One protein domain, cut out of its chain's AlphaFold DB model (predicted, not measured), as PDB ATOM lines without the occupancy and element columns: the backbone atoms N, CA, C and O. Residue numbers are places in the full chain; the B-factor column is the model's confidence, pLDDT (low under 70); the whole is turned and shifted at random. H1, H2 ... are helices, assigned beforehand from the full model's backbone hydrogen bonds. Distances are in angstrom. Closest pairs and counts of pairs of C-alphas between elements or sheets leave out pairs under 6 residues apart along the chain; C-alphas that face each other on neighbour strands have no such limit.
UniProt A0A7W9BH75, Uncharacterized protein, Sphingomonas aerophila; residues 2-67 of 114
ATOM      1  N   ALA A   2     123.621 132.125 129.852       74.62
ATOM      2  CA  ALA A   2     122.573 132.074 128.818       74.62
ATOM      3  C   ALA A   2     122.858 132.980 127.603       74.62
ATOM      4  O   ALA A   2     122.604 132.585 126.472       74.62
ATOM      5  N   GLY A   3     123.437 134.169 127.821       84.44
ATOM      6  CA  GLY A   3     123.704 135.126 126.738       84.44
ATOM      7  C   GLY A   3     124.742 134.650 125.716       84.44
ATOM      8  O   GLY A   3     124.549 134.844 124.521       84.44
ATOM      9  N   ILE A   4     125.814 133.987 126.166       85.38
ATOM     10  CA  ILE A   4     126.846 133.459 125.257       85.38
ATOM     11  C   ILE A   4     126.309 132.291 124.422       85.38
ATOM     12  O   ILE A   4     126.494 132.281 123.211       85.38
ATOM     13  N   LEU A   5     125.537 131.388 125.036       83.94
ATOM     14  CA  LEU A   5     124.902 130.271 124.332       83.94
ATOM     15  C   LEU A   5     123.869 130.761 123.308       83.94
ATOM     16  O   LEU A   5     123.785 130.222 122.208       83.94
ATOM     17  N   ALA A   6     123.117 131.819 123.628       84.94
ATOM     18  CA  ALA A   6     122.185 132.433 122.684       84.94
ATOM     19  C   ALA A   6     122.907 133.028 121.461       84.94
ATOM     20  O   ALA A   6     122.455 132.844 120.330       84.94
ATOM     21  N   ALA A   7     124.044 133.700 121.666       91.50
ATOM     22  CA  ALA A   7     124.857 134.226 120.570       91.50
ATOM     23  C   ALA A   7     125.443 133.099 119.701       91.50
ATOM     24  O   ALA A   7     125.410 133.184 118.473       91.50
ATOM     25  N   GLU A   8     125.936 132.027 120.319       89.12
ATOM     26  CA  GLU A   8     126.437 130.845 119.611       89.12
ATOM     27  C   GLU A   8     125.342 130.171 118.776       89.12
ATOM     28  O   GLU A   8     125.573 129.867 117.606       89.12
ATOM     29  N   ALA A   9     124.134 130.008 119.327       89.62
ATOM     30  CA  ALA A   9     122.993 129.448 118.605       89.62
ATOM     31  C   ALA A   9     122.581 130.322 117.406       89.62
ATOM     32  O   ALA A   9     122.371 129.801 116.309       89.62
ATOM     33  N   TYR A  10     122.536 131.650 117.582       91.00
ATOM     34  CA  TYR A  10     122.246 132.592 116.496       91.00
ATOM     35  C   TYR A  10     123.275 132.487 115.360       91.00
ATOM     36  O   TYR A  10     122.910 132.351 114.188       91.00
ATOM     37  N   HIS A  11     124.570 132.479 115.690       95.31
ATOM     38  CA  HIS A  11     125.630 132.325 114.693       95.31
ATOM     39  C   HIS A  11     125.595 130.951 114.013       95.31
ATOM     40  O   HIS A  11     125.758 130.868 112.795       95.31
ATOM     41  N   ALA A  12     125.343 129.877 114.767       93.56
ATOM     42  CA  ALA A  12     125.231 128.532 114.217       93.56
ATOM     43  C   ALA A  12     124.079 128.430 113.205       93.56
ATOM     44  O   ALA A  12     124.276 127.880 112.119       93.56
ATOM     45  N   GLY A  13     122.914 129.007 113.515       94.81
ATOM     46  CA  GLY A  13     121.776 129.060 112.595       94.81
ATOM     47  C   GLY A  13     122.089 129.817 111.303       94.81
ATOM     48  O   GLY A  13     121.765 129.344 110.209       94.81
ATOM     49  N   LEU A  14     122.799 130.949 111.395       97.25
ATOM     50  CA  LEU A  14     123.224 131.719 110.223       97.25
ATOM     51  C   LEU A  14     124.196 130.927 109.333       97.25
ATOM     52  O   LEU A  14     124.001 130.855 108.120       97.25
ATOM     53  N   VAL A  15     125.219 130.297 109.920       96.94
ATOM     54  CA  VAL A  15     126.187 129.477 109.170       96.94
ATOM     55  C   VAL A  15     125.485 128.322 108.455       96.94
ATOM     56  O   VAL A  15     125.718 128.108 107.262       96.94
ATOM     57  N   ARG A  16     124.579 127.616 109.144       96.88
ATOM     58  CA  ARG A  16     123.777 126.530 108.556       96.88
ATOM     59  C   ARG A  16     122.924 127.020 107.388       96.88
ATOM     60  O   ARG A  16     122.959 126.412 106.320       96.88
ATOM     61  N   THR A  17     122.249 128.157 107.554       97.12
ATOM     62  CA  THR A  17     121.439 128.795 106.501       97.12
ATOM     63  C   THR A  17     122.275 129.090 105.254       97.12
ATOM     64  O   THR A  17     121.886 128.749 104.136       97.12
ATOM     65  N   VAL A  18     123.461 129.679 105.431       97.69
ATOM     66  CA  VAL A  18     124.357 130.028 104.317       97.69
ATOM     67  C   VAL A  18     124.892 128.780 103.611       97.69
ATOM     68  O   VAL A  18     124.947 128.751 102.379       97.69
ATOM     69  N   LEU A  19     125.280 127.742 104.357       97.31
ATOM     70  CA  LEU A  19     125.750 126.482 103.775       97.31
ATOM     71  C   LEU A  19     124.637 125.763 103.010       97.31
ATOM     72  O   LEU A  19     124.891 125.259 101.916       97.31
ATOM     73  N   TYR A  20     123.410 125.769 103.536       97.25
ATOM     74  CA  TYR A  20     122.261 125.178 102.858       97.25
ATOM     75  C   TYR A  20     121.964 125.897 101.537       97.25
ATOM     76  O   TYR A  20     121.858 125.254 100.494       97.25
ATOM     77  N   ALA A  21     121.942 127.234 101.551       97.06
ATOM     78  CA  ALA A  21     121.737 128.039 100.349       97.06
ATOM     79  C   ALA A  21     122.813 127.781  99.277       97.06
ATOM     80  O   ALA A  21     122.492 127.611  98.103       97.06
ATOM     81  N   LYS A  22     124.092 127.680  99.671       97.56
ATOM     82  CA  LYS A  22     125.186 127.275  98.761       97.56
ATOM     83  C   LYS A  22     125.002 125.850  98.231       97.56
ATOM     84  O   LYS A  22     125.351 125.560  97.089       97.56
ATOM     85  N   GLY A  23     124.439 124.975  99.057       96.44
ATOM     86  CA  GLY A  23     124.083 123.601  98.728       96.44
ATOM     87  C   GLY A  23     123.106 123.456  97.566       96.44
ATOM     88  O   GLY A  23     123.230 122.504  96.801       96.44
ATOM     89  N   ILE A  24     122.199 124.423  97.389       95.06
ATOM     90  CA  ILE A  24     121.225 124.439  96.286       95.06
ATOM     91  C   ILE A  24     121.943 124.482  94.933       95.06
ATOM     92  O   ILE A  24     121.596 123.744  94.016       95.06
ATOM     93  N   THR A  25     122.974 125.322  94.805       96.81
ATOM     94  CA  THR A  25     123.769 125.441  93.572       96.81
ATOM     95  C   THR A  25     124.914 124.434  93.502       96.81
ATOM     96  O   THR A  25     125.435 124.149  92.427       96.81
ATOM     97  N   THR A  26     125.364 123.923  94.647       97.75
ATOM     98  CA  THR A  26     126.534 123.049  94.755       97.75
ATOM     99  C   THR A  26     126.237 121.921  95.736       97.75
ATOM    100  O   THR A  26     126.637 121.970  96.899       97.75
ATOM    101  N   ALA A  27     125.566 120.874  95.249       95.81
ATOM    102  CA  ALA A  27     125.096 119.748  96.066       95.81
ATOM    103  C   ALA A  27     126.196 119.099  96.932       95.81
ATOM    104  O   ALA A  27     125.929 118.648  98.045       95.81
ATOM    105  N   ALA A  28     127.454 119.126  96.473       97.38
ATOM    106  CA  ALA A  28     128.603 118.636  97.234       97.38
ATOM    107  C   ALA A  28     128.773 119.318  98.607       97.38
ATOM    108  O   ALA A  28     129.311 118.698  99.519       97.38
ATOM    109  N   VAL A  29     128.300 120.560  98.786       97.38
ATOM    110  CA  VAL A  29     128.312 121.244 100.090       97.38
ATOM    111  C   VAL A  29     127.422 120.507 101.088       97.38
ATOM    112  O   VAL A  29     127.893 120.181 102.173       97.38
ATOM    113  N   VAL A  30     126.179 120.182 100.717       96.25
ATOM    114  CA  VAL A  30     125.259 119.423 101.586       96.25
ATOM    115  C   VAL A  30     125.842 118.049 101.893       96.25
ATOM    116  O   VAL A  30     125.910 117.669 103.060       96.25
ATOM    117  N   THR A  31     126.355 117.350 100.876       96.25
ATOM    118  CA  THR A  31     126.984 116.033 101.048       96.25
ATOM    119  C   THR A  31     128.162 116.077 102.021       96.25
ATOM    120  O   THR A  31     128.275 115.223 102.896       96.25
ATOM    121  N   ASN A  32     129.057 117.057 101.888       97.50
ATOM    122  CA  ASN A  32     130.247 117.142 102.733       97.50
ATOM    123  C   ASN A  32     129.911 117.575 104.161       97.50
ATOM    124  O   ASN A  32     130.495 117.047 105.102       97.50
ATOM    125  N   VAL A  33     128.958 118.496 104.338       96.38
ATOM    126  CA  VAL A  33     128.490 118.888 105.672       96.38
ATOM    127  C   VAL A  33     127.800 117.716 106.372       96.38
ATOM    128  O   VAL A  33     128.071 117.493 107.547       96.38
ATOM    129  N   GLY A  34     126.997 116.924 105.649       95.44
ATOM    130  CA  GLY A  34     126.418 115.676 106.159       95.44
ATOM    131  C   GLY A  34     127.489 114.706 106.660       95.44
ATOM    132  O   GLY A  34     127.472 114.332 107.824       95.44
ATOM    133  N   LYS A  35     128.521 114.429 105.850       96.62
ATOM    134  CA  LYS A  35     129.647 113.565 106.262       96.62
ATOM    135  C   LYS A  35     130.373 114.056 107.518       96.62
ATOM    136  O   LYS A  35     130.844 113.247 108.310       96.62
ATOM    137  N   ILE A  36     130.510 115.373 107.693       95.69
ATOM    138  CA  ILE A  36     131.117 115.960 108.900       95.69
ATOM    139  C   ILE A  36     130.193 115.793 110.115       95.69
ATOM    140  O   ILE A  36     130.684 115.643 111.233       95.69
ATOM    141  N   SER A  37     128.876 115.841 109.918       94.75
ATOM    142  CA  SER A  37     127.883 115.491 110.940       94.75
ATOM    143  C   SER A  37     128.017 114.037 111.371       94.75
ATOM    144  O   SER A  37     128.364 113.792 112.521       94.75
ATOM    145  N   ASP A  38     127.915 113.101 110.424       94.81
ATOM    146  CA  ASP A  38     127.975 111.659 110.691       94.81
ATOM    147  C   ASP A  38     129.285 111.261 111.392       94.81
ATOM    148  O   ASP A  38     129.318 110.428 112.302       94.81
ATOM    149  N   ALA A  39     130.397 111.886 110.987       95.81
ATOM    150  CA  ALA A  39     131.687 111.682 111.631       95.81
ATOM    151  C   ALA A  39     131.684 112.160 113.091       95.81
ATOM    152  O   ALA A  39     132.257 111.490 113.947       95.81
ATOM    153  N   ARG A  40     131.052 113.299 113.399       95.69
ATOM    154  CA  ARG A  40     130.968 113.819 114.772       95.69
ATOM    155  C   ARG A  40     130.034 112.986 115.647       95.69
ATOM    156  O   ARG A  40     130.427 112.720 116.779       95.69
ATOM    157  N   ASP A  41     128.911 112.503 115.120       93.88
ATOM    158  CA  ASP A  41     128.028 111.559 115.830       93.88
ATOM    159  C   ASP A  41     128.738 110.241 116.155       93.88
ATOM    160  O   ASP A  41     128.674 109.719 117.270       93.88
ATOM    161  N   THR A  42     129.513 109.722 115.198       94.75
ATOM    162  CA  THR A  42     130.331 108.522 115.430       94.75
ATOM    163  C   THR A  42     131.323 108.732 116.578       94.75
ATOM    164  O   THR A  42     131.591 107.815 117.356       94.75
ATOM    165  N   LEU A  43     131.886 109.936 116.688       95.62
ATOM    166  CA  LEU A  43     132.889 110.268 117.695       95.62
ATOM    167  C   LEU A  43     132.275 110.584 119.061       95.62
ATOM    168  O   LEU A  43     132.831 110.171 120.077       95.62
ATOM    169  N   ASP A  44     131.153 111.298 119.127       92.12
ATOM    170  CA  ASP A  44     130.536 111.635 120.412       92.12
ATOM    171  C   ASP A  44     129.786 110.466 121.065       92.12
ATOM    172  O   ASP A  44     129.646 110.452 122.289       92.12
ATOM    173  N   LYS A  45     129.421 109.435 120.290       88.44
ATOM    174  CA  LYS A  45     128.784 108.198 120.771       88.44
ATOM    175  C   LYS A  45     127.422 108.438 121.436       88.44
ATOM    176  O   LYS A  45     127.025 107.651 122.297       88.44
ATOM    177  N   ASN A  46     126.712 109.502 121.054       85.56
ATOM    178  CA  ASN A  46     125.422 109.881 121.641       85.56
ATOM    179  C   ASN A  46     124.208 109.626 120.728       85.56
ATOM    180  O   ASN A  46     123.136 110.184 120.953       85.56
ATOM    181  N   GLY A  47     124.357 108.787 119.702       83.75
ATOM    182  CA  GLY A  47     123.323 108.605 118.680       83.75
ATOM    183  C   GLY A  47     123.344 109.736 117.650       83.75
ATOM    184  O   GLY A  47     124.407 110.278 117.378       83.75
ATOM    185  N   ASP A  48     122.184 110.061 117.072       82.81
ATOM    186  CA  ASP A  48     122.015 111.130 116.069       82.81
ATOM    187  C   ASP A  48     121.743 112.470 116.770       82.81
ATOM    188  O   ASP A  48     120.605 112.938 116.862       82.81
ATOM    189  N   SER A  49     122.789 113.034 117.380       85.94
ATOM    190  CA  SER A  49     122.720 114.327 118.080       85.94
ATOM    191  C   SER A  49     123.400 115.459 117.304       85.94
ATOM    192  O   SER A  49     123.286 116.634 117.665       85.94
ATOM    193  N   ASP A  50     124.065 115.127 116.200       88.75
ATOM    194  CA  ASP A  50     124.691 116.040 115.267       88.75
ATOM    195  C   ASP A  50     124.049 115.941 113.891       88.75
ATOM    196  O   ASP A  50     124.547 115.337 112.945       88.75
ATOM    197  N   GLN A  51     122.955 116.667 113.744       91.88
ATOM    198  CA  GLN A  51     122.210 116.666 112.501       91.88
ATOM    199  C   GLN A  51     122.859 117.562 111.435       91.88
ATOM    200  O   GLN A  51     123.261 118.713 111.688       91.88
ATOM    201  N   GLY A  52     122.888 117.040 110.206       93.75
ATOM    202  CA  GLY A  52     123.299 117.775 109.013       93.75
ATOM    203  C   GLY A  52     122.370 118.953 108.684       93.75
ATOM    204  O   GLY A  52     121.320 119.143 109.288       93.75
ATOM    205  N   ILE A  53     122.753 119.759 107.688       96.12
ATOM    206  CA  ILE A  53     122.042 121.000 107.307       96.12
ATOM    207  C   ILE A  53     120.812 120.793 106.413       96.12
ATOM    208  O   ILE A  53     120.112 121.759 106.111       96.12
ATOM    209  N   ALA A  54     120.569 119.566 105.957       94.38
ATOM    210  CA  ALA A  54     119.436 119.213 105.110       94.38
ATOM    211  C   ALA A  54     118.577 118.164 105.820       94.38
ATOM    212  O   ALA A  54     119.088 117.128 106.236       94.38
ATOM    213  N   GLY A  55     117.286 118.449 105.950       87.69
ATOM    214  CA  GLY A  55     116.279 117.525 106.452       87.69
ATOM    215  C   GLY A  55     115.605 116.733 105.330       87.69
ATOM    216  O   GLY A  55     115.943 116.838 104.146       87.69
ATOM    217  N   THR A  56     114.597 115.947 105.700       84.00
ATOM    218  CA  THR A  56     113.798 115.163 104.750       84.00
ATOM    219  C   THR A  56     113.143 116.054 103.695       84.00
ATOM    220  O   THR A  56     112.662 117.147 104.001       84.00
ATOM    221  N   GLY A  57     113.108 115.581 102.446       83.50
ATOM    222  CA  GLY A  57     112.430 116.271 101.344       83.50
ATOM    223  C   GLY A  57     113.098 117.572 100.881       83.50
ATOM    224  O   GLY A  57     112.439 118.374 100.230       83.50
ATOM    225  N   GLY A  58     114.376 117.804 101.210       82.69
ATOM    226  CA  GLY A  58     115.063 119.046 100.836       82.69
ATOM    227  C   GLY A  58     114.619 120.240 101.680       82.69
ATOM    228  O   GLY A  58     114.512 121.362 101.184       82.69
ATOM    229  N   THR A  59     114.324 120.001 102.956       92.00
ATOM    230  CA  THR A  59     114.114 121.060 103.948       92.00
ATOM    231  C   THR A  59     115.454 121.505 104.531       92.00
ATOM    232  O   THR A  59     116.410 120.733 104.586       92.00
ATOM    233  N   SER A  60     115.553 122.764 104.958       94.19
ATOM    234  CA  SER A  60     116.751 123.253 105.647       94.19
ATOM    235  C   SER A  60     116.685 122.899 107.131       94.19
ATOM    236  O   SER A  60     115.661 123.134 107.769       94.19
ATOM    237  N   ASN A  61     117.785 122.386 107.684       93.94
ATOM    238  CA  ASN A  61     117.965 122.237 109.123       93.94
ATOM    239  C   ASN A  61     118.903 123.334 109.643       93.94
ATOM    240  O   ASN A  61     120.125 123.274 109.475       93.94
ATOM    241  N   ILE A  62     118.316 124.355 110.267       93.00
ATOM    242  CA  ILE A  62     119.052 125.499 110.816       93.00
ATOM    243  C   ILE A  62     119.307 125.386 112.323       93.00
ATOM    244  O   ILE A  62     120.159 126.104 112.841       93.00
ATOM    245  N   VAL A  63     118.625 124.475 113.021       91.25
ATOM    246  CA  VAL A  63     118.767 124.263 114.466       91.25
ATOM    247  C   VAL A  63     118.712 122.756 114.753       91.25
ATOM    248  O   VAL A  63     117.631 122.182 114.662       91.25
ATOM    249  N   PRO A  64     119.839 122.114 115.119       89.81
ATOM    250  CA  PRO A  64     119.847 120.716 115.536       89.81
ATOM    251  C   PRO A  64     119.285 120.613 116.960       89.81
ATOM    252  O   PRO A  64     119.996 120.850 117.942       89.81
ATOM    253  N   ALA A  65     117.993 120.334 117.064       90.56
ATOM    254  CA  ALA A  65     117.263 120.302 118.322       90.56
ATOM    255  C   ALA A  65     116.306 119.113 118.393       90.56
ATOM    256  O   ALA A  65     115.929 118.540 117.370       90.56
ATOM    257  N   ASP A  66     115.911 118.778 119.617       88.50
ATOM    258  CA  ASP A  66     114.874 117.789 119.882       88.50
ATOM    259  C   ASP A  66     113.458 118.309 119.556       88.50
ATOM    260  O   ASP A  66     113.252 119.449 119.128       88.50
ATOM    261  N   GLU A  67     112.450 117.464 119.787       89.31
ATOM    262  CA  GLU A  67     111.033 117.785 119.556       89.31
ATOM    263  C   GLU A  67     110.526 118.976 120.392       89.31
ATOM    264  O   GLU A  67     109.502 119.574 120.061       89.31
TER     265      GLU A  67
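What this domain is: This is residues 2 to 67 of the 114 residues of an uncharacterized protein of Sphingomonas aerophila (UniProt A0A7W9BH75). Two helices, H1 and H2, form an open V joined at its point by a tight turn, and the last 23 residues, a stretch with no named element, fold back over one face of the V. The free end of the longer arm, residues 2 to 8 of H1, sticks out beyond the rest. The printed part has 66 residues with two named helices, H1 then H2, and no named strand; its class is all helix. It is compact, with a radius of gyration of the C-alphas of 12.3 A, and spans 36 by 26 by 20 A.

Where its parts are: H1 takes residues 2 to 25 and is 35.9 A long from C-alpha 2 at (122.573, 132.074, 128.818) to C-alpha 25 at (123.769, 125.441, 93.572). H2 takes residues 27 to 44, 26.2 A long, and ends with C-alpha 44 at (130.536, 111.635, 120.412). Residues 45 to 67 follow with no named element.

How they stand to each other: H1 and H2 form a helical hairpin. They touch, closest at the C-alphas of Gly 23 and Val 29, 5.0 A apart. H1 touches H2 with residues 19 to 23 alone, and H2 touches H1 with residues 29 to 30 alone. Their lines stand at a steep tilt of 40 degrees, and they run opposite ways. After H2, residues 54 to 55 pair with residues 59 to 60, antiparallel. In H2 every O i to N i+4 pair is within hydrogen-bond range, and in H1 19 of 20 are.

The domain as a whole: The two C-alphas farthest apart are those of Ala 2 and Thr 25, at 35.9 A. The printed part has no cut, and the link from H1 to H2 is tight. The mean pLDDT of the printed part is 92.3, and no printed residue is under 70.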